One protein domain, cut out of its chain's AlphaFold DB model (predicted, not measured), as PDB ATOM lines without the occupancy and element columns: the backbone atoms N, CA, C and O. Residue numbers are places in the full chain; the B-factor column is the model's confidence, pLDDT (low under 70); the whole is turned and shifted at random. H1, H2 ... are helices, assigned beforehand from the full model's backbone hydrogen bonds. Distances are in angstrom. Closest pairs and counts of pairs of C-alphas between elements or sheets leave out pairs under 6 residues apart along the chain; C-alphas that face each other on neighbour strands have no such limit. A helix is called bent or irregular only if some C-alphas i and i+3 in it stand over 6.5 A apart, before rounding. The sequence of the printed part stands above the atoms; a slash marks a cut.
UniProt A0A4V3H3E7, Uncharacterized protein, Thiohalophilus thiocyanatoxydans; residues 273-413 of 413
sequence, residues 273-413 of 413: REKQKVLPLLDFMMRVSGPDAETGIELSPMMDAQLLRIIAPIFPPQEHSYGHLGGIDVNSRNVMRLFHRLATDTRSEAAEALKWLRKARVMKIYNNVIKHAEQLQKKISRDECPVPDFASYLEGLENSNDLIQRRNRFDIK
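Overview. This is residues 273 to 413 of the 413 residues of an uncharacterized protein of Thiohalophilus thiocyanatoxydans (UniProt A0A4V3H3E7). Picture a bundle of four helices, H2 to H5, running up and down, each against the one before it in the chain, with H3 in the middle of the whole. H1 packs along one side of H2, H6 crosses H3 on the side away from H1, and the end of the printed part runs out as a tail toward Lys 413. The bundle is not evenly aligned: H3 stands steeply to H4 and H5, while H2 lies at shallow angles to H3 and H4. The printed part has 141 residues with six named helices, H1 to H6 in that order, and no named strand; its class is all helix. It is compact, with a radius of gyration of the C-alphas of 14.9 A, and spans 49 by 35 by 32 A.

Arrangement. Start with H1, residues 275 to 288, and go on to H2, residues 301 to 314; they touch as a helical hairpin, closest at the C-alphas of Val 278 and Ile 311, 6.0 A apart. Their shallow tilt of 32 degrees, opposite ways, is only just short of steep, and H2 touches H1 with residues 310 to 314 alone. Next comes the hub, H3, residues 330 to 344, which touches the five other helices. It makes a helical hairpin with H2, at a shallow tilt of 29 degrees, opposite ways, the closest C-alphas being those of Asp 304 and Leu 338, 6.0 A apart. With residues 331 to 334 alone H3 touches H1, at a steep tilt of 52 degrees; look at the C-alphas of Met 286 and Asn 334, the closest, 7.2 A apart. Then H4, residues 348 to 359, touches H2 the same way at a shallow tilt of 26 degrees, and the closest C-alphas, those of Pro 301 and Ala 350, are 4.9 A apart. H5, residues 361 to 381, makes a helical hairpin with H4 at 27 degrees, a shallow tilt, closest at the C-alphas of Leu 354 and Ile 370, 6.6 A apart. H3 touches H5 with residues 339 to 344 alone, at a steep tilt of 43 degrees, the same way; the C-alphas of Ala 343 and Ala 373, the closest, are 4.3 A apart. Last, H6, residues 390 to 399, touches H3 about perpendicular, at 81 degrees, with the C-alphas of His 340 and Phe 390 closest, 6.5 A apart; H3 does so with residues 336 to 340 alone. H6 is apart from H1, H2 and H4. Every O i to N i+4 pair is within hydrogen-bond range in H3, H4 and H6; the counts are 9 of 10 in H1, 8 of 10 in H2 and 13 of 17 in H5.

Along the chain. Find C-alpha 275 at (-16.561, -24.853, -38.174); from there H1 runs 19.9 A to C-alpha 288. H2, 20.4 A long, is only just irregular, with C-alphas 310 and 313 6.8 A apart. H3 begins at C-alpha 330, (-9.819, -15.611, -29.242), and is 20.7 A long. H4 has 12 residues, 17.0 A from end to end. H5, the longest at 27.8 A, is irregular, with C-alphas 365 and 368 7.8 A apart and a kink of 67 degrees near residue 368. H6, 14.4 A long, ends at C-alpha 399, (-20.185, -2.084, -20.416).

Size, cuts and confidence. The two C-alphas farthest apart are those of Arg 382 and Lys 413, at 49.6 A. The printed part has no cut and ends at the chain's last residue. The links from H1 to H2 and from H2 to H3 are long, with 12 and 15 residues. The mean pLDDT of the printed part is 87.2; look for values under 70 at residues 319 to 327 and 406 to 413.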
ATOM      1  N   ARG A 273     -21.605 -24.123 -43.341       82.56
ATOM      2  CA  ARG A 273     -21.679 -23.924 -41.875       82.56
ATOM      3  C   ARG A 273     -20.700 -24.819 -41.116       82.56
ATOM      4  O   ARG A 273     -20.971 -25.242 -39.993       82.56
ATOM      5  N   GLU A 274     -19.577 -25.143 -41.742       88.25
ATOM      6  CA  GLU A 274     -18.609 -26.088 -41.198       88.25
ATOM      7  C   GLU A 274     -17.526 -25.361 -40.399       88.25
ATOM      8  O   GLU A 274     -16.641 -24.714 -40.959       88.25
ATOM      9  N   LYS A 275     -17.547 -25.498 -39.066       85.19
ATOM     10  CA  LYS A 275     -16.561 -24.853 -38.174       85.19
ATOM     11  C   LYS A 275     -15.107 -25.162 -38.563       85.19
ATOM     12  O   LYS A 275     -14.254 -24.290 -38.434       85.19
ATOM     13  N   GLN A 276     -14.846 -26.367 -39.077       88.88
ATOM     14  CA  GLN A 276     -13.523 -26.802 -39.542       88.88
ATOM     15  C   GLN A 276     -13.002 -25.997 -40.746       88.88
ATOM     16  O   GLN A 276     -11.793 -25.897 -40.904       88.88
ATOM     17  N   LYS A 277     -13.885 -25.377 -41.544       93.12
ATOM     18  CA  LYS A 277     -13.528 -24.481 -42.660       93.12
ATOM     19  C   LYS A 277     -13.537 -23.007 -42.252       93.12
ATOM     20  O   LYS A 277     -12.725 -22.224 -42.731       93.12
ATOM     21  N   VAL A 278     -14.424 -22.617 -41.333       93.38
ATOM     22  CA  VAL A 278     -14.511 -21.219 -40.877       93.38
ATOM     23  C   VAL A 278     -13.295 -20.810 -40.045       93.38
ATOM     24  O   VAL A 278     -12.816 -19.692 -40.211       93.38
ATOM     25  N   LEU A 279     -12.776 -21.686 -39.175       92.12
ATOM     26  CA  LEU A 279     -11.614 -21.343 -38.344       92.12
ATOM     27  C   LEU A 279     -10.362 -21.030 -39.191       92.12
ATOM     28  O   LEU A 279      -9.829 -19.933 -39.043       92.12
ATOM     29  N   PRO A 280      -9.934 -21.895 -40.137       93.69
ATOM     30  CA  PRO A 280      -8.789 -21.578 -40.987       93.69
ATOM     31  C   PRO A 280      -8.998 -20.337 -41.859       93.69
ATOM     32  O   PRO A 280      -8.023 -19.634 -42.118       93.69
ATOM     33  N   LEU A 281     -10.236 -20.051 -42.295       95.69
ATOM     34  CA  LEU A 281     -10.553 -18.805 -43.001       95.69
ATOM     35  C   LEU A 281     -10.317 -17.591 -42.096       95.69
ATOM     36  O   LEU A 281      -9.672 -16.637 -42.520       95.69
ATOM     37  N   LEU A 282     -10.835 -17.611 -40.865       94.00
ATOM     38  CA  LEU A 282     -10.668 -16.506 -39.923       94.00
ATOM     39  C   LEU A 282      -9.185 -16.252 -39.632       94.00
ATOM     40  O   LEU A 282      -8.736 -15.113 -39.739       94.00
ATOM     41  N   ASP A 283      -8.422 -17.307 -39.340       92.94
ATOM     42  CA  ASP A 283      -6.979 -17.208 -39.091       92.94
ATOM     43  C   ASP A 283      -6.233 -16.632 -40.302       92.94
ATOM     44  O   ASP A 283      -5.359 -15.776 -40.160       92.94
ATOM     45  N   PHE A 284      -6.601 -17.074 -41.508       94.94
ATOM     46  CA  PHE A 284      -6.035 -16.564 -42.753       94.94
ATOM     47  C   PHE A 284      -6.321 -15.074 -42.941       94.94
ATOM     48  O   PHE A 284      -5.391 -14.301 -43.154       94.94
ATOM     49  N   MET A 285      -7.578 -14.653 -42.788       93.75
ATOM     50  CA  MET A 285      -7.988 -13.257 -42.971       93.75
ATOM     51  C   MET A 285      -7.340 -12.324 -41.947       93.75
ATOM     52  O   MET A 285      -6.898 -11.231 -42.303       93.75
ATOM     53  N   MET A 286      -7.228 -12.757 -40.687       91.25
ATOM     54  CA  MET A 286      -6.532 -11.985 -39.651       91.25
ATOM     55  C   MET A 286      -5.042 -11.834 -39.951       91.25
ATOM     56  O   MET A 286      -4.468 -10.795 -39.642       91.25
ATOM     57  N   ARG A 287      -4.418 -12.840 -40.574       92.00
ATOM     58  CA  ARG A 287      -3.014 -12.760 -40.975       92.00
ATOM     59  C   ARG A 287      -2.804 -11.893 -42.215       92.00
ATOM     60  O   ARG A 287      -1.869 -11.109 -42.213       92.00
ATOM     61  N   VAL A 288      -3.659 -12.000 -43.235       91.88
ATOM     62  CA  VAL A 288      -3.561 -11.181 -44.462       91.88
ATOM     63  C   VAL A 288      -3.777  -9.698 -44.173       91.88
ATOM     64  O   VAL A 288      -3.111  -8.865 -44.770       91.88
ATOM     65  N   SER A 289      -4.698  -9.375 -43.263       86.81
ATOM     66  CA  SER A 289      -5.025  -7.989 -42.903       86.81
ATOM     67  C   SER A 289      -4.268  -7.456 -41.684       86.81
ATOM     68  O   SER A 289      -4.596  -6.387 -41.167       86.81
ATOM     69  N   GLY A 290      -3.287  -8.215 -41.189       85.88
ATOM     70  CA  GLY A 290      -2.431  -7.785 -40.091       85.88
ATOM     71  C   GLY A 290      -1.468  -6.671 -40.522       85.88
ATOM     72  O   GLY A 290      -1.120  -6.593 -41.698       85.88
ATOM     73  N   PRO A 291      -0.994  -5.835 -39.582       79.88
ATOM     74  CA  PRO A 291      -0.085  -4.726 -39.889       79.88
ATOM     75  C   PRO A 291       1.232  -5.183 -40.542       79.88
ATOM     76  O   PRO A 291       1.744  -4.489 -41.409       79.88
ATOM     77  N   ASP A 292       1.728  -6.374 -40.190       82.88
ATOM     78  CA  ASP A 292       3.008  -6.918 -40.678       82.88
ATOM     79  C   ASP A 292       2.850  -7.827 -41.917       82.88
ATOM     80  O   ASP A 292       3.755  -8.582 -42.282       82.88
ATOM     81  N   ALA A 293       1.664  -7.849 -42.539       84.00
ATOM     82  CA  ALA A 293       1.377  -8.775 -43.631       84.00
ATOM     83  C   ALA A 293       2.122  -8.407 -44.923       84.00
ATOM     84  O   ALA A 293       2.586  -9.303 -45.634       84.00
ATOM     85  N   GLU A 294       2.258  -7.104 -45.198       87.25
ATOM     86  CA  GLU A 294       2.902  -6.545 -46.401       87.25
ATOM     87  C   GLU A 294       2.322  -7.094 -47.718       87.25
ATOM     88  O   GLU A 294       2.993  -7.132 -48.738       87.25
ATOM     89  N   THR A 295       1.065  -7.540 -47.718       87.81
ATOM     90  CA  THR A 295       0.403  -8.113 -48.906       87.81
ATOM     91  C   THR A 295      -0.104  -7.052 -49.882       87.81
ATOM     92  O   THR A 295      -0.530  -7.382 -50.983       87.81
ATOM     93  N   GLY A 296      -0.155  -5.785 -49.459       85.69
ATOM     94  CA  GLY A 296      -0.819  -4.712 -50.203       85.69
ATOM     95  C   GLY A 296      -2.347  -4.849 -50.276       85.69
ATOM     96  O   GLY A 296      -2.992  -4.051 -50.947       85.69
ATOM     97  N   ILE A 297      -2.942  -5.837 -49.594       88.88
ATOM     98  CA  ILE A 297      -4.386  -6.094 -49.638       88.88
ATOM     99  C   ILE A 297      -5.083  -5.377 -48.482       88.88
ATOM    100  O   ILE A 297      -4.977  -5.772 -47.318       88.88
ATOM    101  N   GLU A 298      -5.883  -4.371 -48.819       87.94
ATOM    102  CA  GLU A 298      -6.789  -3.711 -47.884       87.94
ATOM    103  C   GLU A 298      -8.209  -4.271 -48.030       87.94
ATOM    104  O   GLU A 298      -8.815  -4.199 -49.097       87.94
ATOM    105  N   LEU A 299      -8.777  -4.821 -46.950       91.81
ATOM    106  CA  LEU A 299     -10.177  -5.269 -46.990       91.81
ATOM    107  C   LEU A 299     -11.111  -4.058 -47.010       91.81
ATOM    108  O   LEU A 299     -11.072  -3.231 -46.091       91.81
ATOM    109  N   SER A 300     -11.982  -3.998 -48.018       94.31
ATOM    110  CA  SER A 300     -13.050  -3.005 -48.066       94.31
ATOM    111  C   SER A 300     -14.106  -3.269 -46.983       94.31
ATOM    112  O   SER A 300     -14.269  -4.407 -46.521       94.31
ATOM    113  N   PRO A 301     -14.899  -2.255 -46.597       96.31
ATOM    114  CA  PRO A 301     -16.006  -2.461 -45.671       96.31
ATOM    115  C   PRO A 301     -17.009  -3.524 -46.139       96.31
ATOM    116  O   PRO A 301     -17.553  -4.278 -45.327       96.31
ATOM    117  N   MET A 302     -17.259  -3.638 -47.447       96.19
ATOM    118  CA  MET A 302     -18.130  -4.701 -47.950       96.19
ATOM    119  C   MET A 302     -17.503  -6.093 -47.781       96.19
ATOM    120  O   MET A 302     -18.211  -7.026 -47.397       96.19
ATOM    121  N   MET A 303     -16.189  -6.235 -47.985       95.75
ATOM    122  CA  MET A 303     -15.480  -7.496 -47.736       95.75
ATOM    123  C   MET A 303     -15.558  -7.895 -46.260       95.75
ATOM    124  O   MET A 303     -15.910  -9.036 -45.954       95.75
ATOM    125  N   ASP A 304     -15.321  -6.951 -45.341       96.50
ATOM    126  CA  ASP A 304     -15.466  -7.175 -43.896       96.50
ATOM    127  C   ASP A 304     -16.889  -7.658 -43.555       96.50
ATOM    128  O   ASP A 304     -17.070  -8.623 -42.806       96.50
ATOM    129  N   ALA A 305     -17.922  -7.054 -44.151       97.00
ATOM    130  CA  ALA A 305     -19.303  -7.496 -43.969       97.00
ATOM    131  C   ALA A 305     -19.587  -8.887 -44.558       97.00
ATOM    132  O   ALA A 305     -20.266  -9.703 -43.923       97.00
ATOM    133  N   GLN A 306     -19.082  -9.198 -45.749       95.94
ATOM    134  CA  GLN A 306     -19.236 -10.522 -46.353       95.94
ATOM    135  C   GLN A 306     -18.564 -11.602 -45.492       95.94
ATOM    136  O   GLN A 306     -19.201 -12.613 -45.178       95.94
ATOM    137  N   LEU A 307     -17.343 -11.346 -45.012       95.94
ATOM    138  CA  LEU A 307     -16.627 -12.218 -44.080       95.94
ATOM    139  C   LEU A 307     -17.393 -12.391 -42.766       95.94
ATOM    140  O   LEU A 307     -17.609 -13.521 -42.325       95.94
ATOM    141  N   LEU A 308     -17.881 -11.302 -42.165       96.25
ATOM    142  CA  LEU A 308     -18.689 -11.351 -40.943       96.25
ATOM    143  C   LEU A 308     -19.942 -12.212 -41.117       96.25
ATOM    144  O   LEU A 308     -20.272 -12.998 -40.229       96.25
ATOM    145  N   ARG A 309     -20.626 -12.120 -42.262       95.25
ATOM    146  CA  ARG A 309     -21.819 -12.933 -42.541       95.25
ATOM    147  C   ARG A 309     -21.509 -14.432 -42.619       95.25
ATOM    148  O   ARG A 309     -22.384 -15.230 -42.271       95.25
ATOM    149  N   ILE A 310     -20.311 -14.807 -43.066       93.75
ATOM    150  CA  ILE A 310     -19.846 -16.200 -43.143       93.75
ATOM    151  C   ILE A 310     -19.374 -16.686 -41.762       93.75
ATOM    152  O   ILE A 310     -19.782 -17.753 -41.305       93.75
ATOM    153  N   ILE A 311     -18.541 -15.893 -41.084       94.00
ATOM    154  CA  ILE A 311     -17.770 -16.314 -39.907       94.00
ATOM    155  C   ILE A 311     -18.560 -16.163 -38.607       94.00
ATOM    156  O   ILE A 311     -18.644 -17.100 -37.807       94.00
ATOM    157  N   ALA A 312     -19.157 -14.991 -38.384       93.31
ATOM    158  CA  ALA A 312     -19.742 -14.632 -37.097       93.31
ATOM    159  C   ALA A 312     -20.840 -15.612 -36.627       93.31
ATOM    160  O   ALA A 312     -20.834 -15.991 -35.457       93.31
ATOM    161  N   PRO A 313     -21.750 -16.127 -37.486       90.94
ATOM    162  CA  PRO A 313     -22.777 -17.075 -37.043       90.94
ATOM    163  C   PRO A 313     -22.237 -18.375 -36.422       90.94
ATOM    164  O   PRO A 313     -22.968 -19.030 -35.675       90.94
ATOM    165  N   ILE A 314     -20.995 -18.762 -36.737       90.31
ATOM    166  CA  ILE A 314     -20.337 -19.968 -36.212       90.31
ATOM    167  C   ILE A 314     -19.571 -19.685 -34.913       90.31
ATOM    168  O   ILE A 314     -19.441 -20.584 -34.078       90.31
ATOM    169  N   PHE A 315     -19.134 -18.442 -34.707       88.31
ATOM    170  CA  PHE A 315     -18.379 -17.995 -33.534       88.31
ATOM    171  C   PHE A 315     -19.140 -16.948 -32.713       88.31
ATOM    172  O   PHE A 315     -18.608 -15.855 -32.525       88.31
ATOM    173  N   PRO A 316     -20.367 -17.251 -32.224       84.94
ATOM    174  CA  PRO A 316     -21.141 -16.304 -31.420       84.94
ATOM    175  C   PRO A 316     -20.310 -15.829 -30.220       84.94
ATOM    176  O   PRO A 316     -19.478 -16.607 -29.762       84.94
ATOM    177  N   PRO A 317     -20.568 -14.631 -29.661       83.06
ATOM    178  CA  PRO A 317     -19.806 -14.132 -28.519       83.06
ATOM    179  C   PRO A 317     -19.783 -15.162 -27.384       83.06
ATOM    180  O   PRO A 317     -20.837 -15.523 -26.847       83.06
ATOM    181  N   GLN A 318     -18.596 -15.673 -27.062       77.88
ATOM    182  CA  GLN A 318     -18.378 -16.716 -26.060       77.88
ATOM    183  C   GLN A 318     -17.388 -16.245 -24.994       77.88
ATOM    184  O   GLN A 318     -16.409 -15.558 -25.292       77.88
ATOM    185  N   GLU A 319     -17.660 -16.636 -23.747       68.56
ATOM    186  CA  GLU A 319     -16.701 -16.529 -22.645       68.56
ATOM    187  C   GLU A 319     -15.530 -17.486 -22.876       68.56
ATOM    188  O   GLU A 319     -15.696 -18.581 -23.423       68.56
ATOM    189  N   HIS A 320     -14.343 -17.091 -22.426       64.81
ATOM    190  CA  HIS A 320     -13.198 -17.986 -22.408       64.81
ATOM    191  C   HIS A 320     -13.445 -19.180 -21.464       64.81
ATOM    192  O   HIS A 320     -13.863 -18.993 -20.322       64.81
ATOM    193  N   SER A 321     -13.141 -20.407 -21.911       57.00
ATOM    194  CA  SER A 321     -13.385 -21.651 -21.152       57.00
ATOM    195  C   SER A 321     -12.685 -21.695 -19.783       57.00
ATOM    196  O   SER A 321     -13.133 -22.390 -18.873       57.00
ATOM    197  N   TYR A 322     -11.628 -20.903 -19.591       56.28
ATOM    198  CA  TYR A 322     -10.994 -20.672 -18.292       56.28
ATOM    199  C   TYR A 322     -11.574 -19.421 -17.627       56.28
ATOM    200  O   TYR A 322     -10.859 -18.440 -17.423       56.28
ATOM    201  N   GLY A 323     -12.867 -19.466 -17.287       46.69
ATOM    202  CA  GLY A 323     -13.700 -18.355 -16.788       46.69
ATOM    203  C   GLY A 323     -13.205 -17.576 -15.553       46.69
ATOM    204  O   GLY A 323     -13.919 -16.717 -15.050       46.69
ATOM    205  N   HIS A 324     -11.988 -17.832 -15.069       42.66
ATOM    206  CA  HIS A 324     -11.293 -17.052 -14.044       42.66
ATOM    207  C   HIS A 324     -10.274 -16.038 -14.595       42.66
ATOM    208  O   HIS A 324      -9.823 -15.191 -13.829       42.66
ATOM    209  N   LEU A 325      -9.926 -16.084 -15.889       45.78
ATOM    210  CA  LEU A 325      -8.987 -15.135 -16.514       45.78
ATOM    211  C   LEU A 325      -9.664 -13.968 -17.258       45.78
ATOM    212  O   LEU A 325      -8.952 -13.093 -17.730       45.78
ATOM    213  N   GLY A 326     -11.006 -13.934 -17.303       49.44
ATOM    214  CA  GLY A 326     -11.819 -12.787 -17.731       49.44
ATOM    215  C   GLY A 326     -11.653 -12.381 -19.202       49.44
ATOM    216  O   GLY A 326     -10.643 -11.806 -19.588       49.44
ATOM    217  N   GLY A 327     -12.666 -12.634 -20.033       67.19
ATOM    218  CA  GLY A 327     -12.729 -12.073 -21.385       67.19
ATOM    219  C   GLY A 327     -13.374 -12.983 -22.423       67.19
ATOM    220  O   GLY A 327     -13.731 -14.136 -22.166       67.19
ATOM    221  N   ILE A 328     -13.524 -12.425 -23.619       76.50
ATOM    222  CA  ILE A 328     -14.102 -13.081 -24.793       76.50
ATOM    223  C   ILE A 328     -13.067 -14.030 -25.420       76.50
ATOM    224  O   ILE A 328     -11.876 -13.709 -25.447       76.50
ATOM    225  N   ASP A 329     -13.492 -15.187 -25.939       85.19
ATOM    226  CA  ASP A 329     -12.563 -16.145 -26.557       85.19
ATOM    227  C   ASP A 329     -11.837 -15.564 -27.792       85.19
ATOM    228  O   ASP A 329     -12.324 -14.638 -28.443       85.19
ATOM    229  N   VAL A 330     -10.674 -16.123 -28.149       86.12
ATOM    230  CA  VAL A 330      -9.819 -15.611 -29.242       86.12
ATOM    231  C   VAL A 330     -10.572 -15.495 -30.572       86.12
ATOM    232  O   VAL A 330     -10.392 -14.511 -31.290       86.12
ATOM    233  N   ASN A 331     -11.462 -16.439 -30.893       89.00
ATOM    234  CA  ASN A 331     -12.207 -16.399 -32.151       89.00
ATOM    235  C   ASN A 331     -13.259 -15.296 -32.118       89.00
ATOM    236  O   ASN A 331     -13.322 -14.497 -33.051       89.00
ATOM    237  N   SER A 332     -14.029 -15.190 -31.027       89.31
ATOM    238  CA  SER A 332     -14.938 -14.057 -30.821       89.31
ATOM    239  C   SER A 332     -14.188 -12.729 -30.913       89.31
ATOM    240  O   SER A 332     -14.690 -11.787 -31.523       89.31
ATOM    241  N   ARG A 333     -12.968 -12.648 -30.363       91.25
ATOM    242  CA  ARG A 333     -12.122 -11.445 -30.406       91.25
ATOM    243  C   ARG A 333     -11.743 -11.083 -31.834       91.25
ATOM    244  O   ARG A 333     -11.867  -9.920 -32.208       91.25
ATOM    245  N   ASN A 334     -11.375 -12.061 -32.653       92.31
ATOM    246  CA  ASN A 334     -11.094 -11.846 -34.072       92.31
ATOM    247  C   ASN A 334     -12.354 -11.431 -34.857       92.31
ATOM    248  O   ASN A 334     -12.285 -10.523 -35.681       92.31
ATOM    249  N   VAL A 335     -13.531 -11.988 -34.544       94.50
ATOM    250  CA  VAL A 335     -14.807 -11.501 -35.106       94.50
ATOM    251  C   VAL A 335     -15.083 -10.050 -34.688       94.50
ATOM    252  O   VAL A 335     -15.498  -9.239 -35.514       94.50
ATOM    253  N   MET A 336     -14.824  -9.685 -33.429       94.62
ATOM    254  CA  MET A 336     -14.990  -8.306 -32.956       94.62
ATOM    255  C   MET A 336     -14.025  -7.333 -33.637       94.62
ATOM    256  O   MET A 336     -14.402  -6.183 -33.836       94.62
ATOM    257  N   ARG A 337     -12.821  -7.767 -34.038       94.00
ATOM    258  CA  ARG A 337     -11.900  -6.928 -34.826       94.00
ATOM    259  C   ARG A 337     -12.503  -6.542 -36.176       94.00
ATOM    260  O   ARG A 337     -12.410  -5.383 -36.560       94.00
ATOM    261  N   LEU A 338     -13.177  -7.470 -36.859       95.31
ATOM    262  CA  LEU A 338     -13.885  -7.163 -38.110       95.31
ATOM    263  C   LEU A 338     -15.028  -6.160 -37.878       95.31
ATOM    264  O   LEU A 338     -15.189  -5.210 -38.637       95.31
ATOM    265  N   PHE A 339     -15.796  -6.315 -36.793       96.88
ATOM    266  CA  PHE A 339     -16.810  -5.317 -36.434       96.88
ATOM    267  C   PHE A 339     -16.206  -3.950 -36.091       96.88
ATOM    268  O   PHE A 339     -16.776  -2.933 -36.471       96.88
ATOM    269  N   HIS A 340     -15.070  -3.914 -35.392       96.38
ATOM    270  CA  HIS A 340     -14.373  -2.677 -35.028       96.38
ATOM    271  C   HIS A 340     -13.909  -1.891 -36.258       96.38
ATOM    272  O   HIS A 340     -14.093  -0.674 -36.293       96.38
ATOM    273  N   ARG A 341     -13.406  -2.578 -37.292       95.12
ATOM    274  CA  ARG A 341     -13.067  -1.959 -38.586       95.12
ATOM    275  C   ARG A 341     -14.276  -1.263 -39.208       95.12
ATOM    276  O   ARG A 341     -14.201  -0.088 -39.542       95.12
ATOM    277  N   LEU A 342     -15.425  -1.943 -39.257       97.00
ATOM    278  CA  LEU A 342     -16.669  -1.343 -39.757       97.00
ATOM    279  C   LEU A 342     -17.190  -0.202 -38.876       97.00
ATOM    280  O   LEU A 342     -17.805   0.732 -39.380       97.00
ATOM    281  N   ALA A 343     -16.997  -0.294 -37.561       97.00
ATOM    282  CA  ALA A 343     -17.502   0.690 -36.609       97.00
ATOM    283  C   ALA A 343     -16.696   1.997 -36.615       97.00
ATOM    284  O   ALA A 343     -17.247   3.051 -36.292       97.00
ATOM    285  N   THR A 344     -15.404   1.921 -36.944       96.69
ATOM    286  CA  THR A 344     -14.486   3.071 -36.955       96.69
ATOM    287  C   THR A 344     -14.306   3.700 -38.335       96.69
ATOM    288  O   THR A 344     -13.885   4.851 -38.418       96.69
ATOM    289  N   ASP A 345     -14.693   3.010 -39.408       95.88
ATOM    290  CA  ASP A 345     -14.734   3.575 -40.756       95.88
ATOM    291  C   ASP A 345     -15.985   4.449 -40.952       95.88
ATOM    292  O   ASP A 345     -17.114   3.960 -40.930       95.88
ATOM    293  N   THR A 346     -15.809   5.757 -41.154       94.62
ATOM    294  CA  THR A 346     -16.906   6.727 -41.328       94.62
ATOM    295  C   THR A 346     -17.369   6.905 -42.776       94.62
ATOM    296  O   THR A 346     -18.303   7.674 -43.025       94.62
ATOM    297  N   ARG A 347     -16.770   6.197 -43.743       95.19
ATOM    298  CA  ARG A 347     -17.190   6.247 -45.149       95.19
ATOM    299  C   ARG A 347     -18.599   5.674 -45.315       95.19
ATOM    300  O   ARG A 347     -19.039   4.787 -44.580       95.19
ATOM    301  N   SER A 348     -19.318   6.152 -46.333       94.62
ATOM    302  CA  SER A 348     -20.682   5.692 -46.634       94.62
ATOM    303  C   SER A 348     -20.757   4.186 -46.890       94.62
ATOM    304  O   SER A 348     -21.734   3.552 -46.491       94.62
ATOM    305  N   GLU A 349     -19.712   3.611 -47.488       96.12
ATOM    306  CA  GLU A 349     -19.608   2.177 -47.770       96.12
ATOM    307  C   GLU A 349     -19.700   1.326 -46.493       96.12
ATOM    308  O   GLU A 349     -20.467   0.366 -46.444       96.12
ATOM    309  N   ALA A 350     -19.017   1.715 -45.411       97.25
ATOM    310  CA  ALA A 350     -19.091   1.006 -44.133       97.25
ATOM    311  C   ALA A 350     -20.490   1.077 -43.505       97.25
ATOM    312  O   ALA A 350     -21.007   0.086 -42.981       97.25
ATOM    313  N   ALA A 351     -21.162   2.228 -43.623       96.69
ATOM    314  CA  ALA A 351     -22.546   2.370 -43.173       96.69
ATOM    315  C   ALA A 351     -23.512   1.481 -43.982       96.69
ATOM    316  O   ALA A 351     -24.483   0.942 -43.439       96.69
ATOM    317  N   GLU A 352     -23.278   1.320 -45.285       97.31
ATOM    318  CA  GLU A 352     -24.041   0.414 -46.147       97.31
ATOM    319  C   GLU A 352     -23.773  -1.056 -45.822       97.31
ATOM    320  O   GLU A 352     -24.725  -1.836 -45.707       97.31
ATOM    321  N   ALA A 353     -22.515  -1.411 -45.567       97.81
ATOM    322  CA  ALA A 353     -22.090  -2.737 -45.141       97.81
ATOM    323  C   ALA A 353     -22.768  -3.160 -43.819       97.81
ATOM    324  O   ALA A 353     -23.363  -4.242 -43.735       97.81
ATOM    325  N   LEU A 354     -22.812  -2.277 -42.811       97.94
ATOM    326  CA  LEU A 354     -23.539  -2.513 -41.551       97.94
ATOM    327  C   LEU A 354     -25.053  -2.678 -41.770       97.94
ATOM    328  O   LEU A 354     -25.674  -3.603 -41.228       97.94
ATOM    329  N   LYS A 355     -25.669  -1.837 -42.616       96.75
ATOM    330  CA  LYS A 355     -27.096  -1.967 -42.973       96.75
ATOM    331  C   LYS A 355     -27.386  -3.292 -43.676       96.75
ATOM    332  O   LYS A 355     -28.451  -3.874 -43.447       96.75
ATOM    333  N   TRP A 356     -26.481  -3.750 -44.540       96.88
ATOM    334  CA  TRP A 356     -26.583  -5.030 -45.232       96.88
ATOM    335  C   TRP A 356     -26.491  -6.201 -44.248       96.88
ATOM    336  O   TRP A 356     -27.386  -7.052 -44.235       96.88
ATOM    337  N   LEU A 357     -25.507  -6.185 -43.339       97.00
ATOM    338  CA  LEU A 357     -25.363  -7.178 -42.268       97.00
ATOM    339  C   LEU A 357     -26.620  -7.282 -41.402       97.00
ATOM    340  O   LEU A 357     -27.104  -8.380 -41.133       97.00
ATOM    341  N   ARG A 358     -27.199  -6.142 -41.013       95.94
ATOM    342  CA  ARG A 358     -28.401  -6.085 -40.167       95.94
ATOM    343  C   ARG A 358     -29.619  -6.770 -40.790       95.94
ATOM    344  O   ARG A 358     -30.478  -7.281 -40.071       95.94
ATOM    345  N   LYS A 359     -29.721  -6.782 -42.124       95.69
ATOM    346  CA  LYS A 359     -30.810  -7.462 -42.850       95.69
ATOM    347  C   LYS A 359     -30.626  -8.984 -42.880       95.69
ATOM    348  O   LYS A 359     -31.597  -9.711 -43.095       95.69
ATOM    349  N   ALA A 360     -29.413  -9.488 -42.656       94.50
ATOM    350  CA  ALA A 360     -29.128 -10.913 -42.722       94.50
ATOM    351  C   ALA A 360     -29.656 -11.649 -41.479       94.50
ATOM    352  O   ALA A 360     -29.215 -11.436 -40.352       94.50
ATOM    353  N   ARG A 361     -30.572 -12.610 -41.680       93.38
ATOM    354  CA  ARG A 361     -31.179 -13.394 -40.583       93.38
ATOM    355  C   ARG A 361     -30.146 -14.119 -39.711       93.38
ATOM    356  O   ARG A 361     -30.382 -14.279 -38.514       93.38
ATOM    357  N   VAL A 362     -29.035 -14.562 -40.300       91.25
ATOM    358  CA  VAL A 362     -27.942 -15.249 -39.589       91.25
ATOM    359  C   VAL A 362     -27.214 -14.336 -38.595       91.25
ATOM    360  O   VAL A 362     -26.668 -14.831 -37.617       91.25
ATOM    361  N   MET A 363     -27.300 -13.013 -38.773       94.56
ATOM    362  CA  MET A 363     -26.632 -12.017 -37.932       94.56
ATOM    363  C   MET A 363     -27.447 -11.582 -36.713       94.56
ATOM    364  O   MET A 363     -26.975 -10.764 -35.929       94.56
ATOM    365  N   LYS A 364     -28.640 -12.154 -36.481       92.19
ATOM    366  CA  LYS A 364     -29.509 -11.773 -35.350       92.19
ATOM    367  C   LYS A 364     -28.811 -11.808 -33.986       92.19
ATOM    368  O   LYS A 364     -29.156 -11.012 -33.119       92.19
ATOM    369  N   ILE A 365     -27.862 -12.726 -33.795       90.50
ATOM    370  CA  ILE A 365     -27.104 -12.875 -32.540       90.50
ATOM    371  C   ILE A 365     -26.210 -11.648 -32.280       90.50
ATOM    372  O   ILE A 365     -25.978 -11.308 -31.127       90.50
ATOM    373  N   TYR A 366     -25.797 -10.938 -33.330       93.81
ATOM    374  CA  TYR A 366     -24.953  -9.741 -33.269       93.81
ATOM    375  C   TYR A 366     -25.729  -8.439 -33.459       93.81
ATOM    376  O   TYR A 366     -25.124  -7.396 -33.678       93.81
ATOM    377  N   ASN A 367     -27.063  -8.452 -33.389       93.56
ATOM    378  CA  ASN A 367     -27.862  -7.245 -33.624       93.56
ATOM    379  C   ASN A 367     -27.466  -6.071 -32.717       93.56
ATOM    380  O   ASN A 367     -27.502  -4.930 -33.167       93.56
ATOM    381  N   ASN A 368     -27.112  -6.347 -31.461       93.81
ATOM    382  CA  ASN A 368     -26.674  -5.314 -30.526       93.81
ATOM    383  C   ASN A 368     -25.291  -4.775 -30.910       93.81
ATOM    384  O   ASN A 368     -25.152  -3.571 -31.064       93.81
ATOM    385  N   VAL A 369     -24.332  -5.654 -31.224       95.56
ATOM    386  CA  VAL A 369     -23.009  -5.266 -31.753       95.56
ATOM    387  C   VAL A 369     -23.130  -4.415 -33.026       95.56
ATOM    388  O   VAL A 369     -22.483  -3.382 -33.142       95.56
ATOM    389  N   ILE A 370     -24.014  -4.783 -33.961       96.75
ATOM    390  CA  ILE A 370     -24.256  -4.002 -35.187       96.75
ATOM    391  C   ILE A 370     -24.835  -2.620 -34.856       96.75
ATOM    392  O   ILE A 370     -24.383  -1.620 -35.406       96.75
ATOM    393  N   LYS A 371     -25.822  -2.536 -33.954       96.12
ATOM    394  CA  LYS A 371     -26.389  -1.246 -33.522       96.12
ATOM    395  C   LYS A 371     -25.343  -0.374 -32.836       96.12
ATOM    396  O   LYS A 371     -25.330   0.831 -33.070       96.12
ATOM    397  N   HIS A 372     -24.495  -0.977 -32.010       95.94
ATOM    398  CA  HIS A 372     -23.394  -0.298 -31.346       95.94
ATOM    399  C   HIS A 372     -22.423   0.290 -32.373       95.94
ATOM    400  O   HIS A 372     -22.138   1.483 -32.330       95.94
ATOM    401  N   ALA A 373     -22.002  -0.512 -33.357       97.00
ATOM    402  CA  ALA A 373     -21.149  -0.065 -34.454       97.00
ATOM    403  C   ALA A 373     -21.776   1.102 -35.242       97.00
ATOM    404  O   ALA A 373     -21.127   2.123 -35.447       97.00
ATOM    405  N   GLU A 374     -23.064   1.010 -35.603       96.25
ATOM    406  CA  GLU A 374     -23.791   2.092 -36.290       96.25
ATOM    407  C   GLU A 374     -23.866   3.386 -35.452       96.25
ATOM    408  O   GLU A 374     -23.861   4.492 -35.999       96.25
ATOM    409  N   GLN A 375     -24.000   3.275 -34.127       95.50
ATOM    410  CA  GLN A 375     -24.024   4.430 -33.225       95.50
ATOM    411  C   GLN A 375     -22.639   5.054 -33.075       95.50
ATOM    412  O   GLN A 375     -22.526   6.278 -33.114       95.50
ATOM    413  N   LEU A 376     -21.604   4.227 -32.926       95.88
ATOM    414  CA  LEU A 376     -20.222   4.675 -32.826       95.88
ATOM    415  C   LEU A 376     -19.798   5.416 -34.097       95.88
ATOM    416  O   LEU A 376     -19.351   6.554 -34.005       95.88
ATOM    417  N   GLN A 377     -20.066   4.841 -35.271       95.94
ATOM    418  CA  GLN A 377     -19.788   5.472 -36.563       95.94
ATOM    419  C   GLN A 377     -20.425   6.870 -36.664       95.94
ATOM    420  O   GLN A 377     -19.784   7.825 -37.098       95.94
ATOM    421  N   LYS A 378     -21.677   7.024 -36.202       94.81
ATOM    422  CA  LYS A 378     -22.364   8.327 -36.171       94.81
ATOM    423  C   LYS A 378     -21.698   9.323 -35.228       94.81
ATOM    424  O   LYS A 378     -21.567  10.483 -35.606       94.81
ATOM    425  N   LYS A 379     -21.303   8.894 -34.028       95.44
ATOM    426  CA  LYS A 379     -20.622   9.764 -33.059       95.44
ATOM    427  C   LYS A 379     -19.273  10.238 -33.596       95.44
ATOM    428  O   LYS A 379     -19.011  11.434 -33.559       95.44
ATOM    429  N   ILE A 380     -18.483   9.328 -34.174       95.94
ATOM    430  CA  ILE A 380     -17.200   9.658 -34.811       95.94
ATOM    431  C   ILE A 380     -17.425  10.643 -35.964       95.94
ATOM    432  O   ILE A 380     -16.773  11.674 -36.015       95.94
ATOM    433  N   SER A 381     -18.404  10.399 -36.846       92.69
ATOM    434  CA  SER A 381     -18.691  11.295 -37.984       92.69
ATOM    435  C   SER A 381     -19.143  12.713 -37.598       92.69
ATOM    436  O   SER A 381     -19.207  13.591 -38.453       92.69
ATOM    437  N   ARG A 382     -19.519  12.921 -36.331       94.94
ATOM    438  CA  ARG A 382     -19.964  14.203 -35.769       94.94
ATOM    439  C   ARG A 382     -18.940  14.813 -34.811       94.94
ATOM    440  O   ARG A 382     -19.278  15.773 -34.125       94.94
ATOM    441  N   ASP A 383     -17.751  14.220 -34.714       91.94
ATOM    442  CA  ASP A 383     -16.711  14.578 -33.747       91.94
ATOM    443  C   ASP A 383     -17.199  14.558 -32.280       91.94
ATOM    444  O   ASP A 383     -16.653  15.232 -31.409       91.94
ATOM    445  N   GLU A 384     -18.235  13.763 -31.977       93.62
ATOM    446  CA  GLU A 384     -18.782  13.608 -30.618       93.62
ATOM    447  C   GLU A 384     -17.896  12.699 -29.742       93.62
ATOM    448  O   GLU A 384     -18.008  12.712 -28.515       93.62
ATOM    449  N   CYS A 385     -17.024  11.889 -30.353       92.31
ATOM    450  CA  CYS A 385     -16.013  11.091 -29.663       92.31
ATOM    451  C   CYS A 385     -14.793  10.814 -30.561       92.31
ATOM    452  O   CYS A 385     -14.948  10.737 -31.782       92.31
ATOM    453  N   PRO A 386     -13.593  10.598 -29.985       93.25
ATOM    454  CA  PRO A 386     -12.437  10.132 -30.748       93.25
ATOM    455  C   PRO A 386     -12.660   8.712 -31.289       93.25
ATOM    456  O   PRO A 386     -13.488   7.962 -30.766       93.25
ATOM    457  N   VAL A 387     -11.891   8.327 -32.314       95.44
ATOM    458  CA  VAL A 387     -11.866   6.947 -32.822       95.44
ATOM    459  C   VAL A 387     -11.284   6.034 -31.733       95.44
ATOM    460  O   VAL A 387     -10.119   6.210 -31.371       95.44
ATOM    461  N   PRO A 388     -12.057   5.080 -31.183       95.62
ATOM    462  CA  PRO A 388     -11.555   4.197 -30.143       95.62
ATOM    463  C   PRO A 388     -10.609   3.155 -30.737       95.62
ATOM    464  O   PRO A 388     -10.857   2.603 -31.814       95.62
ATOM    465  N   ASP A 389      -9.561   2.821 -29.988       95.50
ATOM    466  CA  ASP A 389      -8.786   1.619 -30.264       95.50
ATOM    467  C   ASP A 389      -9.633   0.349 -30.044       95.50
ATOM    468  O   ASP A 389     -10.763   0.380 -29.540       95.50
ATOM    469  N   PHE A 390      -9.098  -0.801 -30.456       93.31
ATOM    470  CA  PHE A 390      -9.838  -2.059 -30.372       93.31
ATOM    471  C   PHE A 390     -10.171  -2.464 -28.924       93.31
ATOM    472  O   PHE A 390     -11.211  -3.078 -28.680       93.31
ATOM    473  N   ALA A 391      -9.305  -2.133 -27.961       92.50
ATOM    474  CA  ALA A 391      -9.527  -2.463 -26.555       92.50
ATOM    475  C   ALA A 391     -10.697  -1.653 -25.979       92.50
ATOM    476  O   ALA A 391     -11.617  -2.234 -25.409       92.50
ATOM    477  N   SER A 392     -10.705  -0.344 -26.230       93.69
ATOM    478  CA  SER A 392     -11.748   0.589 -25.796       93.69
ATOM    479  C   SER A 392     -13.094   0.278 -26.451       93.69
ATOM    480  O   SER A 392     -14.140   0.355 -25.807       93.69
ATOM    481  N   TYR A 393     -13.085  -0.115 -27.730       94.50
ATOM    482  CA  TYR A 393     -14.288  -0.581 -28.423       94.50
ATOM    483  C   TYR A 393     -14.896  -1.815 -27.748       94.50
ATOM    484  O   TYR A 393     -16.107  -1.875 -27.531       94.50
ATOM    485  N   LEU A 394     -14.060  -2.797 -27.397       91.69
ATOM    486  CA  LEU A 394     -14.530  -4.021 -26.759       91.69
ATOM    487  C   LEU A 394     -15.074  -3.760 -25.350       91.69
ATOM    488  O   LEU A 394     -16.156  -4.242 -25.023       91.69
ATOM    489  N   GLU A 395     -14.376  -2.947 -24.557       90.19
ATOM    490  CA  GLU A 395     -14.847  -2.516 -23.237       90.19
ATOM    491  C   GLU A 395     -16.196  -1.780 -23.340       90.19
ATOM    492  O   GLU A 395     -17.113  -2.017 -22.553       90.19
ATOM    493  N   GLY A 396     -16.368  -0.941 -24.366       90.06
ATOM    494  CA  GLY A 396     -17.636  -0.274 -24.660       90.06
ATOM    495  C   GLY A 396     -18.791  -1.249 -24.911       90.06
ATOM    496  O   GLY A 396     -19.897  -1.025 -24.413       90.06
ATOM    497  N   LEU A 397     -18.550  -2.344 -25.639       90.19
ATOM    498  CA  LEU A 397     -19.544  -3.397 -25.886       90.19
ATOM    499  C   LEU A 397     -19.902  -4.193 -24.622       90.19
ATOM    500  O   LEU A 397     -21.062  -4.569 -24.441       90.19
ATOM    501  N   GLU A 398     -18.923  -4.457 -23.756       86.94
ATOM    502  CA  GLU A 398     -19.129  -5.165 -22.489       86.94
ATOM    503  C   GLU A 398     -19.922  -4.298 -21.497       86.94
ATOM    504  O   GLU A 398     -20.947  -4.735 -20.974       86.94
ATOM    505  N   ASN A 399     -19.534  -3.030 -21.329       86.75
ATOM    506  CA  ASN A 399     -20.185  -2.084 -20.416       86.75
ATOM    507  C   ASN A 399     -21.623  -1.731 -20.828       86.75
ATOM    508  O   ASN A 399     -22.474  -1.468 -19.978       86.75
ATOM    509  N   SER A 400     -21.910  -1.726 -22.131       84.44
ATOM    510  CA  SER A 400     -23.258  -1.493 -22.668       84.44
ATOM    511  C   SER A 400     -24.143  -2.744 -22.673       84.44
ATOM    512  O   SER A 400     -25.323  -2.651 -23.013       84.44
ATOM    513  N   ASN A 401     -23.605  -3.906 -22.276       82.69
ATOM    514  CA  ASN A 401     -24.269  -5.209 -22.380       82.69
ATOM    515  C   ASN A 401     -24.720  -5.538 -23.824       82.69
ATOM    516  O   ASN A 401     -25.674  -6.292 -24.052       82.69
ATOM    517  N   ASP A 402     -24.034  -4.963 -24.818       83.88
ATOM    518  CA  ASP A 402     -24.268  -5.217 -26.242       83.88
ATOM    519  C   ASP A 402     -23.606  -6.527 -26.696       83.88
ATOM    520  O   ASP A 402     -24.029  -7.145 -27.683       83.88
ATOM    521  N   LEU A 403     -22.614  -7.000 -25.937       81.88
ATOM    522  CA  LEU A 403     -21.995  -8.305 -26.102       81.88
ATOM    523  C   LEU A 403     -22.726  -9.371 -25.268       81.88
ATOM    524  O   LEU A 403     -22.316  -9.714 -24.162       81.88
ATOM    525  N   ILE A 404     -23.814  -9.933 -25.806       74.94
ATOM    526  CA  ILE A 404     -24.528 -11.035 -25.138       74.94
ATOM    527  C   ILE A 404     -23.696 -12.315 -25.248       74.94
ATOM    528  O   ILE A 404     -23.804 -13.068 -26.224       74.94
ATOM    529  N   GLN A 405     -22.877 -12.561 -24.232       70.12
ATOM    530  CA  GLN A 405     -22.053 -13.755 -24.131       70.12
ATOM    531  C   GLN A 405     -22.931 -14.996 -23.922       70.12
ATOM    532  O   GLN A 405     -23.908 -14.997 -23.167       70.12
ATOM    533  N   ARG A 406     -22.606 -16.078 -24.627       68.94
ATOM    534  CA  ARG A 406     -23.230 -17.389 -24.428       68.94
ATOM    535  C   ARG A 406     -22.211 -18.334 -23.822       68.94
ATOM    536  O   ARG A 406     -21.097 -18.436 -24.324       68.94
ATOM    537  N   ARG A 407     -22.634 -19.106 -22.815       58.72
ATOM    538  CA  ARG A 407     -21.863 -20.270 -22.367       58.72
ATOM    539  C   ARG A 407     -21.631 -21.199 -23.554       58.72
ATOM    540  O   ARG A 407     -22.575 -21.538 -24.279       58.72
ATOM    541  N   ASN A 408     -20.376 -21.576 -23.753       53.12
ATOM    542  CA  ASN A 408     -19.963 -22.444 -24.837       53.12
ATOM    543  C   ASN A 408     -20.707 -23.788 -24.724       53.12
ATOM    544  O   ASN A 408     -20.589 -24.505 -23.734       53.12
ATOM    545  N   ARG A 409     -21.517 -24.137 -25.732       46.44
ATOM    546  CA  ARG A 409     -22.252 -25.420 -25.742       46.44
ATOM    547  C   ARG A 409     -21.331 -26.628 -25.925       46.44
ATOM    548  O   ARG A 409     -21.792 -27.747 -25.735       46.44
ATOM    549  N   PHE A 410     -20.072 -26.400 -26.297       47.59
ATOM    550  CA  PHE A 410     -19.047 -27.432 -26.396       47.59
ATOM    551  C   PHE A 410     -18.270 -27.631 -25.081       47.59
ATOM    552  O   PHE A 410     -17.478 -28.559 -25.012       47.59
ATOM    553  N   ASP A 411     -18.552 -26.841 -24.032       45.94
ATOM    554  CA  ASP A 411     -17.984 -27.008 -22.679       45.94
ATOM    555  C   ASP A 411     -18.843 -27.935 -21.787       45.94
ATOM    556  O   ASP A 411     -18.936 -27.754 -20.573       45.94
ATOM    557  N   ILE A 412     -19.507 -28.946 -22.367       34.84
ATOM    558  CA  ILE A 412     -20.240 -29.964 -21.598       34.84
ATOM    559  C   ILE A 412     -19.536 -31.322 -21.721       34.84
ATOM    560  O   ILE A 412     -19.785 -32.056 -22.672       34.84
ATOM    561  N   LYS A 413     -18.778 -31.620 -20.654       35.97
ATOM    562  CA  LYS A 413     -18.162 -32.889 -20.211       35.97
ATOM    563  C   LYS A 413     -17.015 -33.472 -21.028       35.97
ATOM    564  O   LYS A 413     -17.261 -33.999 -22.132       35.97
TER     565      LYS A 413